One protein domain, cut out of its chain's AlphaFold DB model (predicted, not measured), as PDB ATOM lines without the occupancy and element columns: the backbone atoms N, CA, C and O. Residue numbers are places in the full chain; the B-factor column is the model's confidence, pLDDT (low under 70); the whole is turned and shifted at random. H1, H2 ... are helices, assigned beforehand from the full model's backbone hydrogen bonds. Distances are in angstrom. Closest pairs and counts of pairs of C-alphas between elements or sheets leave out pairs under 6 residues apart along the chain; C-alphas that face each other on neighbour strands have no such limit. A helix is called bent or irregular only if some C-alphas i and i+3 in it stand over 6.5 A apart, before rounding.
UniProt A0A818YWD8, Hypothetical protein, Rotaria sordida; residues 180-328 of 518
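What this domain is: This is residues 180 to 328 of the 518 residues of the protein "Hypothetical protein" of Rotaria sordida (UniProt A0A818YWD8). A loose, open frame has the longest helix, H1, at one end and a corner at the other, where H3 and H6 meet near their ends. Residues 237 to 283 make a long loop from H3 out to a short antiparallel pairing, 254 to 255 with 262 to 263, and back to H4 near H1. The 149 printed residues hold six named helices, H1 to H6, and no named strand: all helix, only just loose, close to extended, radius of gyration of the C-alphas 22.0 A, spans 60 by 42 by 32 A.

Where its parts are: H1, residues 180 to 204, is 35.9 A long, from C-alpha 180 at (150.916, 158.329, 188.792). H2 is 212 to 215, H3 217 to 236 at 29.6 A, H4 284 to 289, H5 300 to 303, and H6 311 to 327 at 23.9 A, ending at (178.929, 186.308, 170.757). H3 is only just irregular, C-alphas 231 and 234 being 6.6 A apart; H6 is irregular, C-alphas 319 and 322 being 7.3 A apart, with a kink of 52 degrees near 320.

How they stand to each other: H1 and H4 are close but not clearly touching, about perpendicular at 87 degrees; their closest C-alphas, Met 190 and Glu 289, are 6.7 A apart. H2 and H3 meet only through their tight link. H3, with residues 228 to 236 alone, touches residues 320 to 327 of H6, about perpendicular at 73 degrees; the closest C-alphas, Thr 232 and Tyr 323, are 5.9 A apart. H5 touches no helix. Every O i to N i+4 pair is within hydrogen-bond range in H1 and H4, 13 of 16 in H3 and 11 of 13 in H6; H2 and H5 are too short for one.

The domain as a whole: The farthest C-alphas, Thr 180 and Asp 259, are 65.1 A apart. The printed part has no cut; the link H3 to H4 is long. Residues 238 to 249 and 293 to 308 have pLDDT under 70.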
ATOM      1  N   THR A 180     151.410 158.968 190.030       73.31
ATOM      2  CA  THR A 180     150.916 158.329 188.792       73.31
ATOM      3  C   THR A 180     149.642 158.990 188.272       73.31
ATOM      4  O   THR A 180     149.410 159.035 187.062       73.31
ATOM      5  N   ARG A 181     148.817 159.561 189.159       83.25
ATOM      6  CA  ARG A 181     147.585 160.260 188.770       83.25
ATOM      7  C   ARG A 181     147.862 161.540 187.978       83.25
ATOM      8  O   ARG A 181     147.100 161.844 187.062       83.25
ATOM      9  N   ALA A 182     148.946 162.252 188.289       85.56
ATOM     10  CA  ALA A 182     149.366 163.437 187.542       85.56
ATOM     11  C   ALA A 182     149.767 163.074 186.105       85.56
ATOM     12  O   ALA A 182     149.257 163.676 185.164       85.56
ATOM     13  N   LEU A 183     150.577 162.024 185.927       86.44
ATOM     14  CA  LEU A 183     150.989 161.534 184.604       86.44
ATOM     15  C   LEU A 183     149.811 160.967 183.796       86.44
ATOM     16  O   LEU A 183     149.689 161.227 182.601       86.44
ATOM     17  N   LYS A 184     148.891 160.240 184.446       89.19
ATOM     18  CA  LYS A 184     147.643 159.767 183.817       89.19
ATOM     19  C   LYS A 184     146.781 160.942 183.339       89.19
ATOM     20  O   LYS A 184     146.259 160.900 182.228       89.19
ATOM     21  N   ASN A 185     146.659 161.995 184.150       91.75
ATOM     22  CA  ASN A 185     145.933 163.210 183.777       91.75
ATOM     23  C   ASN A 185     146.640 163.969 182.643       91.75
ATOM     24  O   ASN A 185     145.982 164.380 181.696       91.75
ATOM     25  N   TRP A 186     147.970 164.100 182.694       88.38
ATOM     26  CA  TRP A 186     148.767 164.683 181.611       88.38
ATOM     27  C   TRP A 186     148.500 163.972 180.286       88.38
ATOM     28  O   TRP A 186     148.097 164.612 179.317       88.38
ATOM     29  N   LYS A 187     148.615 162.638 180.273       90.19
ATOM     30  CA  LYS A 187     148.328 161.816 179.095       90.19
ATOM     31  C   LYS A 187     146.911 162.051 178.569       90.19
ATOM     32  O   LYS A 187     146.742 162.299 177.380       90.19
ATOM     33  N   PHE A 188     145.912 162.046 179.452       93.00
ATOM     34  CA  PHE A 188     144.524 162.315 179.080       93.00
ATOM     35  C   PHE A 188     144.345 163.707 178.448       93.00
ATOM     36  O   PHE A 188     143.724 163.834 177.396       93.00
ATOM     37  N   ARG A 189     144.943 164.755 179.030       93.25
ATOM     38  CA  ARG A 189     144.896 166.119 178.476       93.25
ATOM     39  C   ARG A 189     145.622 166.240 177.139       93.25
ATOM     40  O   ARG A 189     145.143 166.945 176.250       93.25
ATOM     41  N   MET A 190     146.748 165.548 176.972       91.12
ATOM     42  CA  MET A 190     147.439 165.475 175.684       91.12
ATOM     43  C   MET A 190     146.583 164.752 174.640       91.12
ATOM     44  O   MET A 190     146.497 165.211 173.504       91.12
ATOM     45  N   ASP A 191     145.870 163.688 175.013       91.50
ATOM     46  CA  ASP A 191     144.924 162.999 174.128       91.50
ATOM     47  C   ASP A 191     143.774 163.912 173.685       91.50
ATOM     48  O   ASP A 191     143.503 164.007 172.484       91.50
ATOM     49  N   GLU A 192     143.153 164.642 174.618       92.75
ATOM     50  CA  GLU A 192     142.129 165.651 174.308       92.75
ATOM     51  C   GLU A 192     142.672 166.707 173.334       92.75
ATOM     52  O   GLU A 192     142.068 166.968 172.288       92.75
ATOM     53  N   ARG A 193     143.854 167.271 173.619       90.75
ATOM     54  CA  ARG A 193     144.517 168.242 172.735       90.75
ATOM     55  C   ARG A 193     144.740 167.659 171.339       90.75
ATOM     56  O   ARG A 193     144.424 168.321 170.347       90.75
ATOM     57  N   ARG A 194     145.241 166.422 171.236       89.44
ATOM     58  CA  ARG A 194     145.482 165.740 169.954       89.44
ATOM     59  C   ARG A 194     144.191 165.541 169.164       89.44
ATOM     60  O   ARG A 194     144.201 165.708 167.945       89.44
ATOM     61  N   GLN A 195     143.077 165.222 169.820       90.75
ATOM     62  CA  GLN A 195     141.773 165.097 169.162       90.75
ATOM     63  C   GLN A 195     141.264 166.439 168.629       90.75
ATOM     64  O   GLN A 195     140.890 166.527 167.458       90.75
ATOM     65  N   VAL A 196     141.313 167.498 169.446       91.00
ATOM     66  CA  VAL A 196     140.926 168.857 169.028       91.00
ATOM     67  C   VAL A 196     141.760 169.306 167.833       91.00
ATOM     68  O   VAL A 196     141.222 169.769 166.829       91.00
ATOM     69  N   MET A 197     143.072 169.087 167.895       90.06
ATOM     70  CA  MET A 197     143.997 169.421 166.821       90.06
ATOM     71  C   MET A 197     143.697 168.650 165.530       90.06
ATOM     72  O   MET A 197     143.685 169.244 164.452       90.06
ATOM     73  N   LYS A 198     143.396 167.346 165.620       88.44
ATOM     74  CA  LYS A 198     142.965 166.535 164.470       88.44
ATOM     75  C   LYS A 198     141.660 167.058 163.872       88.44
ATOM     76  O   LYS A 198     141.546 167.130 162.650       88.44
ATOM     77  N   ASN A 199     140.697 167.458 164.700       92.62
ATOM     78  CA  ASN A 199     139.427 168.018 164.235       92.62
ATOM     79  C   ASN A 199     139.630 169.367 163.528       92.62
ATOM     80  O   ASN A 199     139.122 169.560 162.424       92.62
ATOM     81  N   MET A 200     140.436 170.263 164.109       91.62
ATOM     82  CA  MET A 200     140.801 171.547 163.497       91.62
ATOM     83  C   MET A 200     141.567 171.358 162.185       91.62
ATOM     84  O   MET A 200     141.254 172.003 161.190       91.62
ATOM     85  N   SER A 201     142.538 170.443 162.160       89.75
ATOM     86  CA  SER A 201     143.320 170.107 160.965       89.75
ATOM     87  C   SER A 201     142.429 169.590 159.832       89.75
ATOM     88  O   SER A 201     142.544 170.072 158.704       89.75
ATOM     89  N   LYS A 202     141.487 168.683 160.135       90.00
ATOM     90  CA  LYS A 202     140.495 168.178 159.171       90.00
ATOM     91  C   LYS A 202     139.586 169.290 158.647       90.00
ATOM     92  O   LYS A 202     139.392 169.382 157.438       90.00
ATOM     93  N   GLY A 203     139.060 170.139 159.534       92.62
ATOM     94  CA  GLY A 203     138.168 171.239 159.157       92.62
ATOM     95  C   GLY A 203     138.855 172.301 158.294       92.62
ATOM     96  O   GLY A 203     138.286 172.761 157.309       92.62
ATOM     97  N   LEU A 204     140.100 172.651 158.625       87.56
ATOM     98  CA  LEU A 204     140.875 173.684 157.929       87.56
ATOM     99  C   LEU A 204     141.667 173.153 156.726       87.56
ATOM    100  O   LEU A 204     142.260 173.953 156.005       87.56
ATOM    101  N   LYS A 205     141.721 171.827 156.522       85.44
ATOM    102  CA  LYS A 205     142.589 171.159 155.531       85.44
ATOM    103  C   LYS A 205     144.048 171.634 155.620       85.44
ATOM    104  O   LYS A 205     144.721 171.847 154.613       85.44
ATOM    105  N   ARG A 206     144.535 171.843 156.844       83.38
ATOM    106  CA  ARG A 206     145.899 172.303 157.148       83.38
ATOM    107  C   ARG A 206     146.604 171.300 158.042       83.38
ATOM    108  O   ARG A 206     145.954 170.603 158.819       83.38
ATOM    109  N   SER A 207     147.931 171.224 157.951       81.81
ATOM    110  CA  SER A 207     148.697 170.309 158.799       81.81
ATOM    111  C   SER A 207     148.632 170.749 160.269       81.81
ATOM    112  O   SER A 207     148.598 171.957 160.538       81.81
ATOM    113  N   PRO A 208     148.682 169.814 161.233       80.94
ATOM    114  CA  PRO A 208     148.692 170.144 162.657       80.94
ATOM    115  C   PRO A 208     149.795 171.139 163.051       80.94
ATOM    116  O   PRO A 208     149.556 172.041 163.849       80.94
ATOM    117  N   ALA A 209     150.976 171.047 162.431       77.25
ATOM    118  CA  ALA A 209     152.106 171.950 162.674       77.25
ATOM    119  C   ALA A 209     151.867 173.401 162.201       77.25
ATOM    120  O   ALA A 209     152.523 174.326 162.671       77.25
ATOM    121  N   THR A 210     150.938 173.618 161.263       78.50
ATOM    122  CA  THR A 210     150.592 174.959 160.746       78.50
ATOM    123  C   THR A 210     149.426 175.609 161.481       78.50
ATOM    124  O   THR A 210     149.053 176.735 161.160       78.50
ATOM    125  N   LEU A 211     148.834 174.922 162.459       84.12
ATOM    126  CA  LEU A 211     147.790 175.503 163.293       84.12
ATOM    127  C   LEU A 211     148.401 176.540 164.238       84.12
ATOM    128  O   LEU A 211     149.445 176.290 164.838       84.12
ATOM    129  N   LEU A 212     147.720 177.676 164.406       83.12
ATOM    130  CA  LEU A 212     148.190 178.803 165.223       83.12
ATOM    131  C   LEU A 212     148.607 178.370 166.639       83.12
ATOM    132  O   LEU A 212     149.641 178.797 167.137       83.12
ATOM    133  N   MET A 213     147.857 177.436 167.231       80.44
ATOM    134  CA  MET A 213     148.112 176.852 168.555       80.44
ATOM    135  C   MET A 213     149.488 176.161 168.699       80.44
ATOM    136  O   MET A 213     149.913 175.893 169.819       80.44
ATOM    137  N   ASN A 214     150.161 175.852 167.586       80.38
ATOM    138  CA  ASN A 214     151.490 175.232 167.534       80.38
ATOM    139  C   ASN A 214     152.550 176.150 166.895       80.38
ATOM    140  O   ASN A 214     153.733 175.821 166.887       80.38
ATOM    141  N   GLN A 215     152.154 177.295 166.328       75.75
ATOM    142  CA  GLN A 215     153.079 178.230 165.676       75.75
ATOM    143  C   GLN A 215     153.808 179.137 166.671       75.75
ATOM    144  O   GLN A 215     154.897 179.617 166.356       75.75
ATOM    145  N   THR A 216     153.228 179.352 167.854       70.62
ATOM    146  CA  THR A 216     153.771 180.228 168.902       70.62
ATOM    147  C   THR A 216     155.136 179.776 169.405       70.62
ATOM    148  O   THR A 216     155.948 180.609 169.785       70.62
ATOM    149  N   ASP A 217     155.419 178.475 169.359       70.94
ATOM    150  CA  ASP A 217     156.679 177.925 169.864       70.94
ATOM    151  C   ASP A 217     157.883 178.393 169.034       70.94
ATOM    152  O   ASP A 217     158.937 178.685 169.583       70.94
ATOM    153  N   ARG A 218     157.695 178.580 167.721       74.38
ATOM    154  CA  ARG A 218     158.750 179.039 166.799       74.38
ATOM    155  C   ARG A 218     158.896 180.561 166.735       74.38
ATOM    156  O   ARG A 218     159.820 181.067 166.105       74.38
ATOM    157  N   TRP A 219     157.964 181.315 167.329       81.06
ATOM    158  CA  TRP A 219     158.099 182.774 167.430       81.06
ATOM    159  C   TRP A 219     159.323 183.144 168.265       81.06
ATOM    160  O   TRP A 219     160.029 184.093 167.937       81.06
ATOM    161  N   ARG A 220     159.584 182.363 169.316       83.88
ATOM    162  CA  ARG A 220     160.729 182.583 170.185       83.88
ATOM    163  C   ARG A 220     162.048 182.353 169.450       83.88
ATOM    164  O   ARG A 220     162.849 183.273 169.425       83.88
ATOM    165  N   GLU A 221     162.195 181.227 168.750       82.25
ATOM    166  CA  GLU A 221     163.365 180.947 167.895       82.25
ATOM    167  C   GLU A 221     163.638 182.096 166.909       82.25
ATOM    168  O   GLU A 221     164.777 182.500 166.698       82.25
ATOM    169  N   ARG A 222     162.576 182.667 166.320       84.00
ATOM    170  CA  ARG A 222     162.695 183.833 165.436       84.00
ATOM    171  C   ARG A 222     163.202 185.072 166.173       84.00
ATOM    172  O   ARG A 222     163.990 185.819 165.602       84.00
ATOM    173  N   LYS A 223     162.684 185.339 167.372       86.69
ATOM    174  CA  LYS A 223     163.061 186.516 168.161       86.69
ATOM    175  C   LYS A 223     164.510 186.412 168.625       86.69
ATOM    176  O   LYS A 223     165.239 187.374 168.460       86.69
ATOM    177  N   GLU A 224     164.918 185.236 169.094       87.94
ATOM    178  CA  GLU A 224     166.307 184.938 169.448       87.94
ATOM    179  C   GLU A 224     167.212 185.158 168.227       87.94
ATOM    180  O   GLU A 224     168.150 185.943 168.290       87.94
ATOM    181  N   LEU A 225     166.887 184.576 167.064       87.38
ATOM    182  CA  LEU A 225     167.673 184.805 165.846       87.38
ATOM    183  C   LEU A 225     167.784 186.295 165.491       87.38
ATOM    184  O   LEU A 225     168.857 186.746 165.111       87.38
ATOM    185  N   LEU A 226     166.689 187.051 165.615       88.62
ATOM    186  CA  LEU A 226     166.687 188.488 165.351       88.62
ATOM    187  C   LEU A 226     167.581 189.246 166.338       88.62
ATOM    188  O   LEU A 226     168.375 190.061 165.900       88.62
ATOM    189  N   GLU A 227     167.487 188.957 167.635       87.44
ATOM    190  CA  GLU A 227     168.326 189.568 168.675       87.44
ATOM    191  C   GLU A 227     169.810 189.271 168.435       87.44
ATOM    192  O   GLU A 227     170.657 190.149 168.575       87.44
ATOM    193  N   LEU A 228     170.124 188.052 167.998       87.75
ATOM    194  CA  LEU A 228     171.485 187.640 167.676       87.75
ATOM    195  C   LEU A 228     171.994 188.351 166.411       87.75
ATOM    196  O   LEU A 228     173.131 188.825 166.356       87.75
ATOM    197  N   MET A 229     171.138 188.493 165.399       88.25
ATOM    198  CA  MET A 229     171.444 189.306 164.223       88.25
ATOM    199  C   MET A 229     171.657 190.773 164.613       88.25
ATOM    200  O   MET A 229     172.659 191.357 164.223       88.25
ATOM    201  N   ASP A 230     170.784 191.361 165.424       85.12
ATOM    202  CA  ASP A 230     170.895 192.752 165.871       85.12
ATOM    203  C   ASP A 230     172.156 192.999 166.711       85.12
ATOM    204  O   ASP A 230     172.751 194.071 166.607       85.12
ATOM    205  N   ALA A 231     172.612 192.003 167.475       83.12
ATOM    206  CA  ALA A 231     173.868 192.060 168.220       83.12
ATOM    207  C   ALA A 231     175.117 191.941 167.323       83.12
ATOM    208  O   ALA A 231     176.137 192.565 167.607       83.12
ATOM    209  N   THR A 232     175.049 191.178 166.224       86.44
ATOM    210  CA  THR A 232     176.187 190.954 165.304       86.44
ATOM    211  C   THR A 232     176.284 191.971 164.169       86.44
ATOM    212  O   THR A 232     177.375 192.245 163.670       86.44
ATOM    213  N   LEU A 233     175.167 192.570 163.753       85.81
ATOM    214  CA  LEU A 233     175.116 193.607 162.718       85.81
ATOM    215  C   LEU A 233     176.108 194.775 162.953       85.81
ATOM    216  O   LEU A 233     176.781 195.156 161.990       85.81
ATOM    217  N   PRO A 234     176.244 195.309 164.184       81.31
ATOM    218  CA  PRO A 234     177.234 196.325 164.552       81.31
ATOM    219  C   PRO A 234     178.688 195.923 164.304       81.31
ATOM    220  O   PRO A 234     179.501 196.786 163.992       81.31
ATOM    221  N   LEU A 235     179.009 194.631 164.439       79.69
ATOM    222  CA  LEU A 235     180.367 194.101 164.270       79.69
ATOM    223  C   LEU A 235     180.754 193.996 162.788       79.69
ATOM    224  O   LEU A 235     181.917 194.156 162.433       79.69
ATOM    225  N   LEU A 236     179.773 193.757 161.909       79.69
ATOM    226  CA  LEU A 236     179.992 193.585 160.470       79.69
ATOM    227  C   LEU A 236     179.990 194.911 159.689       79.69
ATOM    228  O   LEU A 236     180.691 195.035 158.684       79.69
ATOM    229  N   GLN A 237     179.138 195.872 160.061       71.75
ATOM    230  CA  GLN A 237     178.929 197.099 159.286       71.75
ATOM    231  C   GLN A 237     179.115 198.354 160.131       71.75
ATOM    232  O   GLN A 237     178.417 198.574 161.118       71.75
ATOM    233  N   ASN A 238     179.951 199.264 159.632       64.12
ATOM    234  CA  ASN A 238     180.004 200.634 160.126       64.12
ATOM    235  C   ASN A 238     178.713 201.347 159.689       64.12
ATOM    236  O   ASN A 238     178.580 201.775 158.541       64.12
ATOM    237  N   GLY A 239     177.728 201.426 160.584       66.31
ATOM    238  CA  GLY A 239     176.403 201.952 160.267       66.31
ATOM    239  C   GLY A 239     175.538 202.252 161.493       66.31
ATOM    240  O   GLY A 239     176.028 202.423 162.610       66.31
ATOM    241  N   LYS A 240     174.220 202.354 161.284       51.41
ATOM    242  CA  LYS A 240     173.252 202.554 162.374       51.41
ATOM    243  C   LYS A 240     173.407 201.399 163.376       51.41
ATOM    244  O   LYS A 240     173.365 200.247 162.966       51.41
ATOM    245  N   ASN A 241     173.601 201.729 164.652       53.59
ATOM    246  CA  ASN A 241     173.887 200.808 165.763       53.59
ATOM    247  C   ASN A 241     175.333 200.276 165.877       53.59
ATOM    248  O   ASN A 241     175.568 199.455 166.749       53.59
ATOM    249  N   TRP A 242     176.326 200.780 165.123       59.25
ATOM    250  CA  TRP A 242     177.743 200.388 165.337       59.25
ATOM    251  C   TRP A 242     178.253 200.695 166.761       59.25
ATOM    252  O   TRP A 242     179.212 200.103 167.237       59.25
ATOM    253  N   ARG A 243     177.581 201.614 167.463       63.72
ATOM    254  CA  ARG A 243     177.894 202.019 168.835       63.72
ATOM    255  C   ARG A 243     177.223 201.116 169.878       63.72
ATOM    256  O   ARG A 243     176.645 201.627 170.837       63.72
ATOM    257  N   LEU A 244     177.252 199.799 169.673       57.84
ATOM    258  CA  LEU A 244     176.852 198.860 170.720       57.84
ATOM    259  C   LEU A 244     177.710 199.146 171.960       57.84
ATOM    260  O   LEU A 244     178.917 199.339 171.845       57.84
ATOM    261  N   ASN A 245     177.070 199.257 173.120       57.03
ATOM    262  CA  ASN A 245     177.676 199.628 174.406       57.03
ATOM    263  C   ASN A 245     178.023 201.118 174.602       57.03
ATOM    264  O   ASN A 245     178.624 201.478 175.610       57.03
ATOM    265  N   SER A 246     177.624 202.014 173.691       63.50
ATOM    266  CA  SER A 246     177.795 203.459 173.891       63.50
ATOM    267  C   SER A 246     176.526 204.096 174.455       63.50
ATOM    268  O   SER A 246     175.633 204.504 173.713       63.50
ATOM    269  N   GLU A 247     176.490 204.248 175.777       65.12
ATOM    270  CA  GLU A 247     175.458 205.011 176.501       65.12
ATOM    271  C   GLU A 247     175.473 206.511 176.148       65.12
ATOM    272  O   GLU A 247     174.540 207.252 176.430       65.12
ATOM    273  N   PHE A 248     176.558 206.979 175.525       64.62
ATOM    274  CA  PHE A 248     176.825 208.400 175.322       64.62
ATOM    275  C   PHE A 248     175.823 209.086 174.376       64.62
ATOM    276  O   PHE A 248     175.613 210.293 174.468       64.62
ATOM    277  N   TRP A 249     175.206 208.338 173.455       66.38
ATOM    278  CA  TRP A 249     174.312 208.898 172.431       66.38
ATOM    279  C   TRP A 249     172.834 208.528 172.622       66.38
ATOM    280  O   TRP A 249     172.001 208.967 171.828       66.38
ATOM    281  N   THR A 250     172.487 207.739 173.644       72.25
ATOM    282  CA  THR A 250     171.095 207.412 173.980       72.25
ATOM    283  C   THR A 250     170.547 208.466 174.940       72.25
ATOM    284  O   THR A 250     170.891 208.524 176.114       72.25
ATOM    285  N   GLN A 251     169.698 209.357 174.426       78.31
ATOM    286  CA  GLN A 251     169.054 210.380 175.248       78.31
ATOM    287  C   GLN A 251     167.786 209.826 175.898       78.31
ATOM    288  O   GLN A 251     166.980 209.161 175.248       78.31
ATOM    289  N   GLN A 252     167.600 210.139 177.180       83.88
ATOM    290  CA  GLN A 252     166.347 209.884 177.885       83.88
ATOM    291  C   GLN A 252     165.218 210.656 177.207       83.88
ATOM    292  O   GLN A 252     165.330 211.860 176.966       83.88
ATOM    293  N   GLN A 253     164.122 209.969 176.899       85.12
ATOM    294  CA  GLN A 253     162.969 210.610 176.288       85.12
ATOM    295  C   GLN A 253     162.258 211.456 177.348       85.12
ATOM    296  O   GLN A 253     161.881 210.952 178.406       85.12
ATOM    297  N   LEU A 254     162.070 212.744 177.067       86.50
ATOM    298  CA  LEU A 254     161.245 213.615 177.896       86.50
ATOM    299  C   LEU A 254     159.781 213.462 177.478       86.50
ATOM    300  O   LEU A 254     159.439 213.577 176.299       86.50
ATOM    301  N   ILE A 255     158.914 213.181 178.446       86.94
ATOM    302  CA  ILE A 255     157.464 213.144 178.256       86.94
ATOM    303  C   ILE A 255     156.870 214.339 179.005       86.94
ATOM    304  O   ILE A 255     156.868 214.361 180.236       86.94
ATOM    305  N   GLY A 256     156.349 215.320 178.266       87.00
ATOM    306  CA  GLY A 256     155.726 216.531 178.814       87.00
ATOM    307  C   GLY A 256     156.411 217.817 178.352       87.00
ATOM    308  O   GLY A 256     157.070 217.826 177.316       87.00
ATOM    309  N   ASN A 257     156.219 218.896 179.113       85.62
ATOM    310  CA  ASN A 257     156.856 220.198 178.878       85.62
ATOM    311  C   ASN A 257     158.267 220.221 179.481       85.62
ATOM    312  O   ASN A 257     158.490 219.537 180.473       85.62
ATOM    313  N   ASP A 258     159.180 221.047 178.971       80.56
ATOM    314  CA  ASP A 258     160.573 221.119 179.461       80.56
ATOM    315  C   ASP A 258     160.681 221.401 180.975       80.56
ATOM    316  O   ASP A 258     161.596 220.911 181.633       80.56
ATOM    317  N   ASP A 259     159.699 222.106 181.551       79.94
ATOM    318  CA  ASP A 259     159.710 222.523 182.961       79.94
ATOM    319  C   ASP A 259     159.053 221.516 183.930       79.94
ATOM    320  O   ASP A 259     159.304 221.549 185.134       79.94
ATOM    321  N   THR A 260     158.187 220.623 183.437       84.06
ATOM    322  CA  THR A 260     157.449 219.633 184.261       84.06
ATOM    323  C   THR A 260     157.469 218.228 183.660       84.06
ATOM    324  O   THR A 260     156.637 217.382 183.998       84.06
ATOM    325  N   GLY A 261     158.358 218.002 182.699       85.38
ATOM    326  CA  GLY A 261     158.467 216.771 181.941       85.38
ATOM    327  C   GLY A 261     159.095 215.676 182.785       85.38
ATOM    328  O   GLY A 261     160.015 215.908 183.565       85.38
ATOM    329  N   ILE A 262     158.589 214.460 182.630       88.44
ATOM    330  CA  ILE A 262     159.169 213.281 183.265       88.44
ATOM    331  C   ILE A 262     160.156 212.680 182.268       88.44
ATOM    332  O   ILE A 262     159.779 212.346 181.142       88.44
ATOM    333  N   HIS A 263     161.412 212.534 182.680       85.75
ATOM    334  CA  HIS A 263     162.408 211.797 181.909       85.75
ATOM    335  C   HIS A 263     162.173 210.294 182.049       85.75
ATOM    336  O   HIS A 263     161.965 209.782 183.153       85.75
ATOM    337  N   THR A 264     162.223 209.571 180.936       86.19
ATOM    338  CA  THR A 264     162.261 208.112 180.976       86.19
ATOM    339  C   THR A 264     163.637 207.637 181.431       86.19
ATOM    340  O   THR A 264     164.668 208.194 181.062       86.19
ATOM    341  N   THR A 265     163.679 206.580 182.236       84.50
ATOM    342  CA  THR A 265     164.935 205.884 182.530       84.50
ATOM    343  C   THR A 265     165.337 205.040 181.327       84.50
ATOM    344  O   THR A 265     164.499 204.302 180.803       84.50
ATOM    345  N   LEU A 266     166.610 205.103 180.932       80.69
ATOM    346  CA  LEU A 266     167.156 204.212 179.907       80.69
ATOM    347  C   LEU A 266     167.041 202.750 180.360       80.69
ATOM    348  O   LEU A 266     167.248 202.412 181.527       80.69
ATOM    349  N   THR A 267     166.700 201.874 179.426       78.81
ATOM    350  CA  THR A 267     166.689 200.424 179.640       78.81
ATOM    351  C   THR A 267     168.120 199.882 179.722       78.81
ATOM    352  O   THR A 267     169.031 200.451 179.131       78.81
ATOM    353  N   ARG A 268     168.341 198.738 180.392       77.38
ATOM    354  CA  ARG A 268     169.680 198.100 180.484       77.38
ATOM    355  C   ARG A 268     170.348 197.880 179.119       77.38
ATOM    356  O   ARG A 268     171.563 197.932 178.996       77.38
ATOM    357  N   THR A 269     169.542 197.647 178.087       74.69
ATOM    358  CA  THR A 269     169.996 197.516 176.698       74.69
ATOM    359  C   THR A 269     170.458 198.844 176.091       74.69
ATOM    360  O   THR A 269     171.391 198.850 175.297       74.69
ATOM    361  N   GLU A 270     169.838 199.968 176.464       76.19
ATOM    362  CA  GLU A 270     170.224 201.322 176.028       76.19
ATOM    363  C   GLU A 270     171.421 201.873 176.809       76.19
ATOM    364  O   GLU A 270     172.185 202.669 176.267       76.19
ATOM    365  N   THR A 271     171.616 201.410 178.047       73.12
ATOM    366  CA  THR A 271     172.832 201.623 178.847       73.12
ATOM    367  C   THR A 271     173.937 200.623 178.474       73.12
ATOM    368  O   THR A 271     174.746 200.223 179.300       73.12
ATOM    369  N   GLY A 272     173.931 200.089 177.251       73.75
ATOM    370  CA  GLY A 272     175.034 199.261 176.768       73.75
ATOM    371  C   GLY A 272     175.297 197.950 177.519       73.75
ATOM    372  O   GLY A 272     176.333 197.334 177.301       73.75
ATOM    373  N   CYS A 273     174.380 197.516 178.383       73.81
ATOM    374  CA  CYS A 273     174.501 196.308 179.194       73.81
ATOM    375  C   CYS A 273     173.369 195.327 178.842       73.81
ATOM    376  O   CYS A 273     172.478 195.086 179.676       73.81
ATOM    377  N   PRO A 274     173.343 194.779 177.609       76.50
ATOM    378  CA  PRO A 274     172.328 193.811 177.226       76.50
ATOM    379  C   PRO A 274     172.420 192.549 178.102       76.50
ATOM    380  O   PRO A 274     173.507 192.177 178.551       76.50
ATOM    381  N   PRO A 275     171.286 191.885 178.383       76.31
ATOM    382  CA  PRO A 275     171.295 190.606 179.081       76.31
ATOM    383  C   PRO A 275     172.045 189.545 178.266       76.31
ATOM    384  O   PRO A 275     172.086 189.604 177.036       76.31
ATOM    385  N   SER A 276     172.612 188.558 178.962       80.19
ATOM    386  CA  SER A 276     173.225 187.387 178.333       80.19
ATOM    387  C   SER A 276     172.232 186.671 177.414       80.19
ATOM    388  O   SER A 276     171.025 186.671 177.662       80.19
ATOM    389  N   PHE A 277     172.745 186.055 176.351       84.19
ATOM    390  CA  PHE A 277     171.907 185.407 175.352       84.19
ATOM    391  C   PHE A 277     171.301 184.104 175.896       84.19
ATOM    392  O   PHE A 277     172.023 183.171 176.250       84.19
ATOM    393  N   GLU A 278     169.972 184.022 175.945       83.62
ATOM    394  CA  GLU A 278     169.239 182.846 176.417       83.62
ATOM    395  C   GLU A 278     168.593 182.116 175.235       83.62
ATOM    396  O   GLU A 278     167.872 182.717 174.442       83.62
ATOM    397  N   THR A 279     168.816 180.803 175.134       84.25
ATOM    398  CA  THR A 279     168.127 179.947 174.155       84.25
ATOM    399  C   THR A 279     167.077 179.108 174.860       84.25
ATOM    400  O   THR A 279     167.370 178.386 175.816       84.25
ATOM    401  N   ILE A 280     165.824 179.198 174.410       85.69
ATOM    402  CA  ILE A 280     164.712 178.458 175.010       85.69
ATOM    403  C   ILE A 280     163.973 177.690 173.921       85.69
ATOM    404  O   ILE A 280     163.382 178.251 173.000       85.69
ATOM    405  N   GLY A 281     163.935 176.373 174.084       83.25
ATOM    406  CA  GLY A 281     163.368 175.445 173.117       83.25
ATOM    407  C   GLY A 281     162.568 174.338 173.784       83.25
ATOM    408  O   GLY A 281     162.650 174.111 174.993       83.25
ATOM    409  N   LYS A 282     161.768 173.636 172.976       83.44
ATOM    410  CA  LYS A 282     161.071 172.416 173.396       83.44
ATOM    411  C   LYS A 282     161.791 171.202 172.819       83.44
ATOM    412  O   LYS A 282     162.068 171.204 171.618       83.44
ATOM    413  N   PRO A 283     162.013 170.144 173.613       88.12
ATOM    414  CA  PRO A 283     162.604 168.929 173.084       88.12
ATOM    415  C   PRO A 283     161.661 168.260 172.084       88.12
ATOM    416  O   PRO A 283     160.432 168.365 172.179       88.12
ATOM    417  N   SER A 284     162.251 167.522 171.146       82.44
ATOM    418  CA  SER A 284     161.534 166.755 170.117       82.44
ATOM    419  C   SER A 284     160.437 165.860 170.708       82.44
ATOM    420  O   SER A 284     159.327 165.799 170.176       82.44
ATOM    421  N   LEU A 285     160.703 165.243 171.861       83.56
ATOM    422  CA  LEU A 285     159.747 164.409 172.589       83.56
ATOM    423  C   LEU A 285     158.515 165.196 173.059       83.56
ATOM    424  O   LEU A 285     157.390 164.737 172.880       83.56
ATOM    425  N   GLY A 286     158.699 166.415 173.576       83.88
ATOM    426  CA  GLY A 286     157.584 167.277 173.978       83.88
ATOM    427  C   GLY A 286     156.693 167.664 172.793       83.88
ATOM    428  O   GLY A 286     155.469 167.731 172.919       83.88
ATOM    429  N   LEU A 287     157.279 167.848 171.607       80.69
ATOM    430  CA  LEU A 287     156.518 168.106 170.382       80.69
ATOM    431  C   LEU A 287     155.706 166.875 169.952       80.69
ATOM    432  O   LEU A 287     154.515 167.010 169.647       80.69
ATOM    433  N   LEU A 288     156.290 165.676 170.027       82.44
ATOM    434  CA  LEU A 288     155.581 164.416 169.767       82.44
ATOM    435  C   LEU A 288     154.418 164.194 170.745       82.44
ATOM    436  O   LEU A 288     153.323 163.813 170.325       82.44
ATOM    437  N   GLU A 289     154.605 164.496 172.032       84.62
ATOM    438  CA  GLU A 289     153.538 164.410 173.038       84.62
ATOM    439  C   GLU A 289     152.351 165.320 172.701       84.62
ATOM    440  O   GLU A 289     151.194 164.901 172.788       84.62
ATOM    441  N   THR A 290     152.624 166.537 172.218       80.19
ATOM    442  CA  THR A 290     151.572 167.456 171.749       80.19
ATOM    443  C   THR A 290     150.904 167.016 170.437       80.19
ATOM    444  O   THR A 290     149.886 167.592 170.045       80.19
ATOM    445  N   GLY A 291     151.420 165.966 169.783       75.56
ATOM    446  CA  GLY A 291     150.922 165.390 168.532       75.56
ATOM    447  C   GLY A 291     151.476 166.044 167.267       75.56
ATOM    448  O   GLY A 291     150.839 165.959 166.214       75.56
ATOM    449  N   ILE A 292     152.607 166.741 167.374       75.94
ATOM    450  CA  ILE A 292     153.316 167.324 166.239       75.94
ATOM    451  C   ILE A 292     154.409 166.339 165.822       75.94
ATOM    452  O   ILE A 292     155.497 166.324 166.393       75.94
ATOM    453  N   ASP A 293     154.137 165.550 164.789       69.31
ATOM    454  CA  ASP A 293     155.162 164.702 164.186       69.31
ATOM    455  C   ASP A 293     156.051 165.572 163.291       69.31
ATOM    456  O   ASP A 293     155.640 166.004 162.210       69.31
ATOM    457  N   LEU A 294     157.266 165.876 163.757       63.53
ATOM    458  CA  LEU A 294     158.271 166.589 162.960       63.53
ATOM    459  C   LEU A 294     158.796 165.734 161.791       63.53
ATOM    460  O   LEU A 294     159.162 166.280 160.756       63.53
ATOM    461  N   THR A 295     158.786 164.408 161.936       57.84
ATOM    462  CA  THR A 295     159.294 163.438 160.948       57.84
ATOM    463  C   THR A 295     158.401 163.305 159.715       57.84
ATOM    464  O   THR A 295     158.894 163.098 158.613       57.84
ATOM    465  N   ASN A 296     157.088 163.474 159.887       53.56
ATOM    466  CA  ASN A 296     156.083 163.348 158.828       53.56
ATOM    467  C   ASN A 296     155.680 164.709 158.234       53.56
ATOM    468  O   ASN A 296     154.602 164.843 157.646       53.56
ATOM    469  N   GLN A 297     156.486 165.757 158.434       54.06
ATOM    470  CA  GLN A 297     156.146 167.077 157.917       54.06
ATOM    471  C   GLN A 297     156.198 167.086 156.392       54.06
ATOM    472  O   GLN A 297     157.259 167.054 155.780       54.06
ATOM    473  N   ASN A 298     155.011 167.189 155.790       48.66
ATOM    474  CA  ASN A 298     154.861 167.514 154.381       48.66
ATOM    475  C   ASN A 298     155.700 168.760 154.036       48.66
ATOM    476  O   ASN A 298     155.633 169.753 154.775       48.66
ATOM    477  N   PRO A 299     156.392 168.772 152.881       51.41
ATOM    478  CA  PRO A 299     157.198 169.906 152.414       51.41
ATOM    479  C   PRO A 299     156.401 171.219 152.319       51.41
ATOM    480  O   PRO A 299     156.968 172.298 152.408       51.41
ATOM    481  N   GLU A 300     155.069 171.153 152.268       49.94
ATOM    482  CA  GLU A 300     154.141 172.285 152.421       49.94
ATOM    483  C   GLU A 300     154.371 173.150 153.681       49.94
ATOM    484  O   GLU A 300     154.061 174.341 153.671       49.94
ATOM    485  N   ILE A 301     154.887 172.581 154.779       53.59
ATOM    486  CA  ILE A 301     155.168 173.307 156.033       53.59
ATOM    487  C   ILE A 301     156.478 174.099 155.925       53.59
ATOM    488  O   ILE A 301     156.575 175.192 156.488       53.59
ATOM    489  N   SER A 302     157.446 173.559 155.178       51.97
ATOM    490  CA  SER A 302     158.698 174.232 154.820       51.97
ATOM    491  C   SER A 302     158.434 175.334 153.785       51.97
ATOM    492  O   SER A 302     158.807 176.487 153.975       51.97
ATOM    493  N   ASN A 303     157.642 175.025 152.756       49.25
ATOM    494  CA  ASN A 303     157.431 175.886 151.588       49.25
ATOM    495  C   ASN A 303     156.499 177.088 151.837       49.25
ATOM    496  O   ASN A 303     156.500 178.039 151.060       49.25
ATOM    497  N   LYS A 304     155.696 177.091 152.914       56.06
ATOM    498  CA  LYS A 304     154.795 178.217 153.250       56.06
ATOM    499  C   LYS A 304     155.445 179.309 154.102       56.06
ATOM    500  O   LYS A 304     154.789 180.301 154.413       56.06
ATOM    501  N   ARG A 305     156.724 179.171 154.465       62.94
ATOM    502  CA  ARG A 305     157.498 180.212 155.163       62.94
ATOM    503  C   ARG A 305     158.473 180.884 154.199       62.94
ATOM    504  O   ARG A 305     159.675 180.894 154.419       62.94
ATOM    505  N   GLN A 306     157.918 181.471 153.144       59.56
ATOM    506  CA  GLN A 306     158.664 182.063 152.026       59.56
ATOM    507  C   GLN A 306     159.735 183.084 152.453       59.56
ATOM    508  O   GLN A 306     160.744 183.220 151.775       59.56
ATOM    509  N   TRP A 307     159.549 183.781 153.580       66.56
ATOM    510  CA  TRP A 307     160.524 184.765 154.067       66.56
ATOM    511  C   TRP A 307     161.694 184.138 154.856       66.56
ATOM    512  O   TRP A 307     162.806 184.653 154.782       66.56
ATOM    513  N   PHE A 308     161.467 183.044 155.600       69.00
ATOM    514  CA  PHE A 308     162.512 182.391 156.411       69.00
ATOM    515  C   PHE A 308     163.458 181.553 155.544       69.00
ATOM    516  O   PHE A 308     164.619 181.392 155.880       69.00
ATOM    517  N   ASN A 309     162.972 181.097 154.391       72.69
ATOM    518  CA  ASN A 309     163.777 180.429 153.369       72.69
ATOM    519  C   ASN A 309     164.147 181.409 152.241       72.69
ATOM    520  O   ASN A 309     164.270 181.015 151.083       72.69
ATOM    521  N   SER A 310     164.195 182.715 152.534       86.12
ATOM    522  CA  SER A 310     164.590 183.692 151.522       86.12
ATOM    523  C   SER A 310     166.093 183.601 151.281       86.12
ATOM    524  O   SER A 310     166.876 183.561 152.228       86.12
ATOM    525  N   GLU A 311     166.504 183.654 150.013       88.62
ATOM    526  CA  GLU A 311     167.928 183.650 149.656       88.62
ATOM    527  C   GLU A 311     168.704 184.782 150.336       88.62
ATOM    528  O   GLU A 311     169.884 184.640 150.648       88.62
ATOM    529  N   TYR A 312     168.050 185.930 150.548       89.94
ATOM    530  CA  TYR A 312     168.652 187.057 151.251       89.94
ATOM    531  C   TYR A 312     168.993 186.692 152.696       89.94
ATOM    532  O   TYR A 312     170.105 186.976 153.136       89.94
ATOM    533  N   LEU A 313     168.064 186.060 153.424       88.81
ATOM    534  CA  LEU A 313     168.289 185.683 154.815       88.81
ATOM    535  C   LEU A 313     169.403 184.642 154.921       88.81
ATOM    536  O   LEU A 313     170.283 184.802 155.754       88.81
ATOM    537  N   GLU A 314     169.421 183.635 154.047       89.44
ATOM    538  CA  GLU A 314     170.492 182.631 154.017       89.44
ATOM    539  C   GLU A 314     171.860 183.265 153.738       89.44
ATOM    540  O   GLU A 314     172.814 183.052 154.487       89.44
ATOM    541  N   LYS A 315     171.952 184.123 152.711       91.44
ATOM    542  CA  LYS A 315     173.179 184.876 152.405       91.44
ATOM    543  C   LYS A 315     173.607 185.744 153.587       91.44
ATOM    544  O   LYS A 315     174.796 185.823 153.882       91.44
ATOM    545  N   ARG A 316     172.656 186.390 154.268       89.81
ATOM    546  CA  ARG A 316     172.939 187.267 155.408       89.81
ATOM    547  C   ARG A 316     173.379 186.490 156.645       89.81
ATOM    548  O   ARG A 316     174.310 186.930 157.306       89.81
ATOM    549  N   LEU A 317     172.767 185.344 156.934       90.81
ATOM    550  CA  LEU A 317     173.182 184.467 158.030       90.81
ATOM    551  C   LEU A 317     174.596 183.947 157.800       90.81
ATOM    552  O   LEU A 317     175.428 184.063 158.687       90.81
ATOM    553  N   ASN A 318     174.919 183.514 156.580       91.75
ATOM    554  CA  ASN A 318     176.275 183.074 156.251       91.75
ATOM    555  C   ASN A 318     177.331 184.180 156.446       91.75
ATOM    556  O   ASN A 318     178.463 183.876 156.802       91.75
ATOM    557  N   GLN A 319     176.972 185.454 156.241       91.50
ATOM    558  CA  GLN A 319     177.857 186.593 156.531       91.50
ATOM    559  C   GLN A 319     178.030 186.854 158.034       91.50
ATOM    560  O   GLN A 319     179.094 187.308 158.444       91.50
ATOM    561  N   LEU A 320     176.986 186.625 158.837       90.94
ATOM    562  CA  LEU A 320     176.981 186.922 160.272       90.94
ATOM    563  C   LEU A 320     177.514 185.763 161.121       90.94
ATOM    564  O   LEU A 320     178.094 186.032 162.165       90.94
ATOM    565  N   ASN A 321     177.381 184.512 160.665       91.00
ATOM    566  CA  ASN A 321     177.805 183.295 161.366       91.00
ATOM    567  C   ASN A 321     179.144 183.396 162.127       91.00
ATOM    568  O   ASN A 321     179.134 183.046 163.303       91.00
ATOM    569  N   PRO A 322     180.261 183.902 161.557       90.38
ATOM    570  CA  PRO A 322     181.519 183.987 162.310       90.38
ATOM    571  C   PRO A 322     181.417 184.882 163.557       90.38
ATOM    572  O   PRO A 322     181.924 184.531 164.614       90.38
ATOM    573  N   TYR A 323     180.696 186.002 163.467       88.38
ATOM    574  CA  TYR A 323     180.450 186.895 164.605       88.38
ATOM    575  C   TYR A 323     179.408 186.319 165.570       88.38
ATOM    576  O   TYR A 323     179.437 186.583 166.767       88.38
ATOM    577  N   MET A 324     178.463 185.526 165.057       89.56
ATOM    578  CA  MET A 324     177.469 184.845 165.888       89.56
ATOM    579  C   MET A 324     178.131 183.824 166.819       89.56
ATOM    580  O   MET A 324     177.734 183.722 167.977       89.56
ATOM    581  N   GLU A 325     179.132 183.098 166.319       88.00
ATOM    582  CA  GLU A 325     179.934 182.148 167.100       88.00
ATOM    583  C   GLU A 325     180.812 182.854 168.142       88.00
ATOM    584  O   GLU A 325     181.021 182.316 169.223       88.00
ATOM    585  N   GLU A 326     181.264 184.081 167.881       86.81
ATOM    586  CA  GLU A 326     181.994 184.888 168.866       86.81
ATOM    587  C   GLU A 326     181.091 185.345 170.028       86.81
ATOM    588  O   GLU A 326     181.457 185.202 171.194       86.81
ATOM    589  N   ILE A 327     179.885 185.852 169.728       84.62
ATOM    590  CA  ILE A 327     178.929 186.308 170.757       84.62
ATOM    591  C   ILE A 327     178.346 185.126 171.541       84.62
ATOM    592  O   ILE A 327     178.122 185.224 172.751       84.62
ATOM    593  N   VAL A 328     178.076 184.008 170.863       85.88
ATOM    594  CA  VAL A 328     177.529 182.789 171.468       85.88
ATOM    595  C   VAL A 328     178.421 181.596 171.095       85.88
ATOM    596  O   VAL A 328     178.085 180.848 170.174       85.88
TER     597      VAL A 328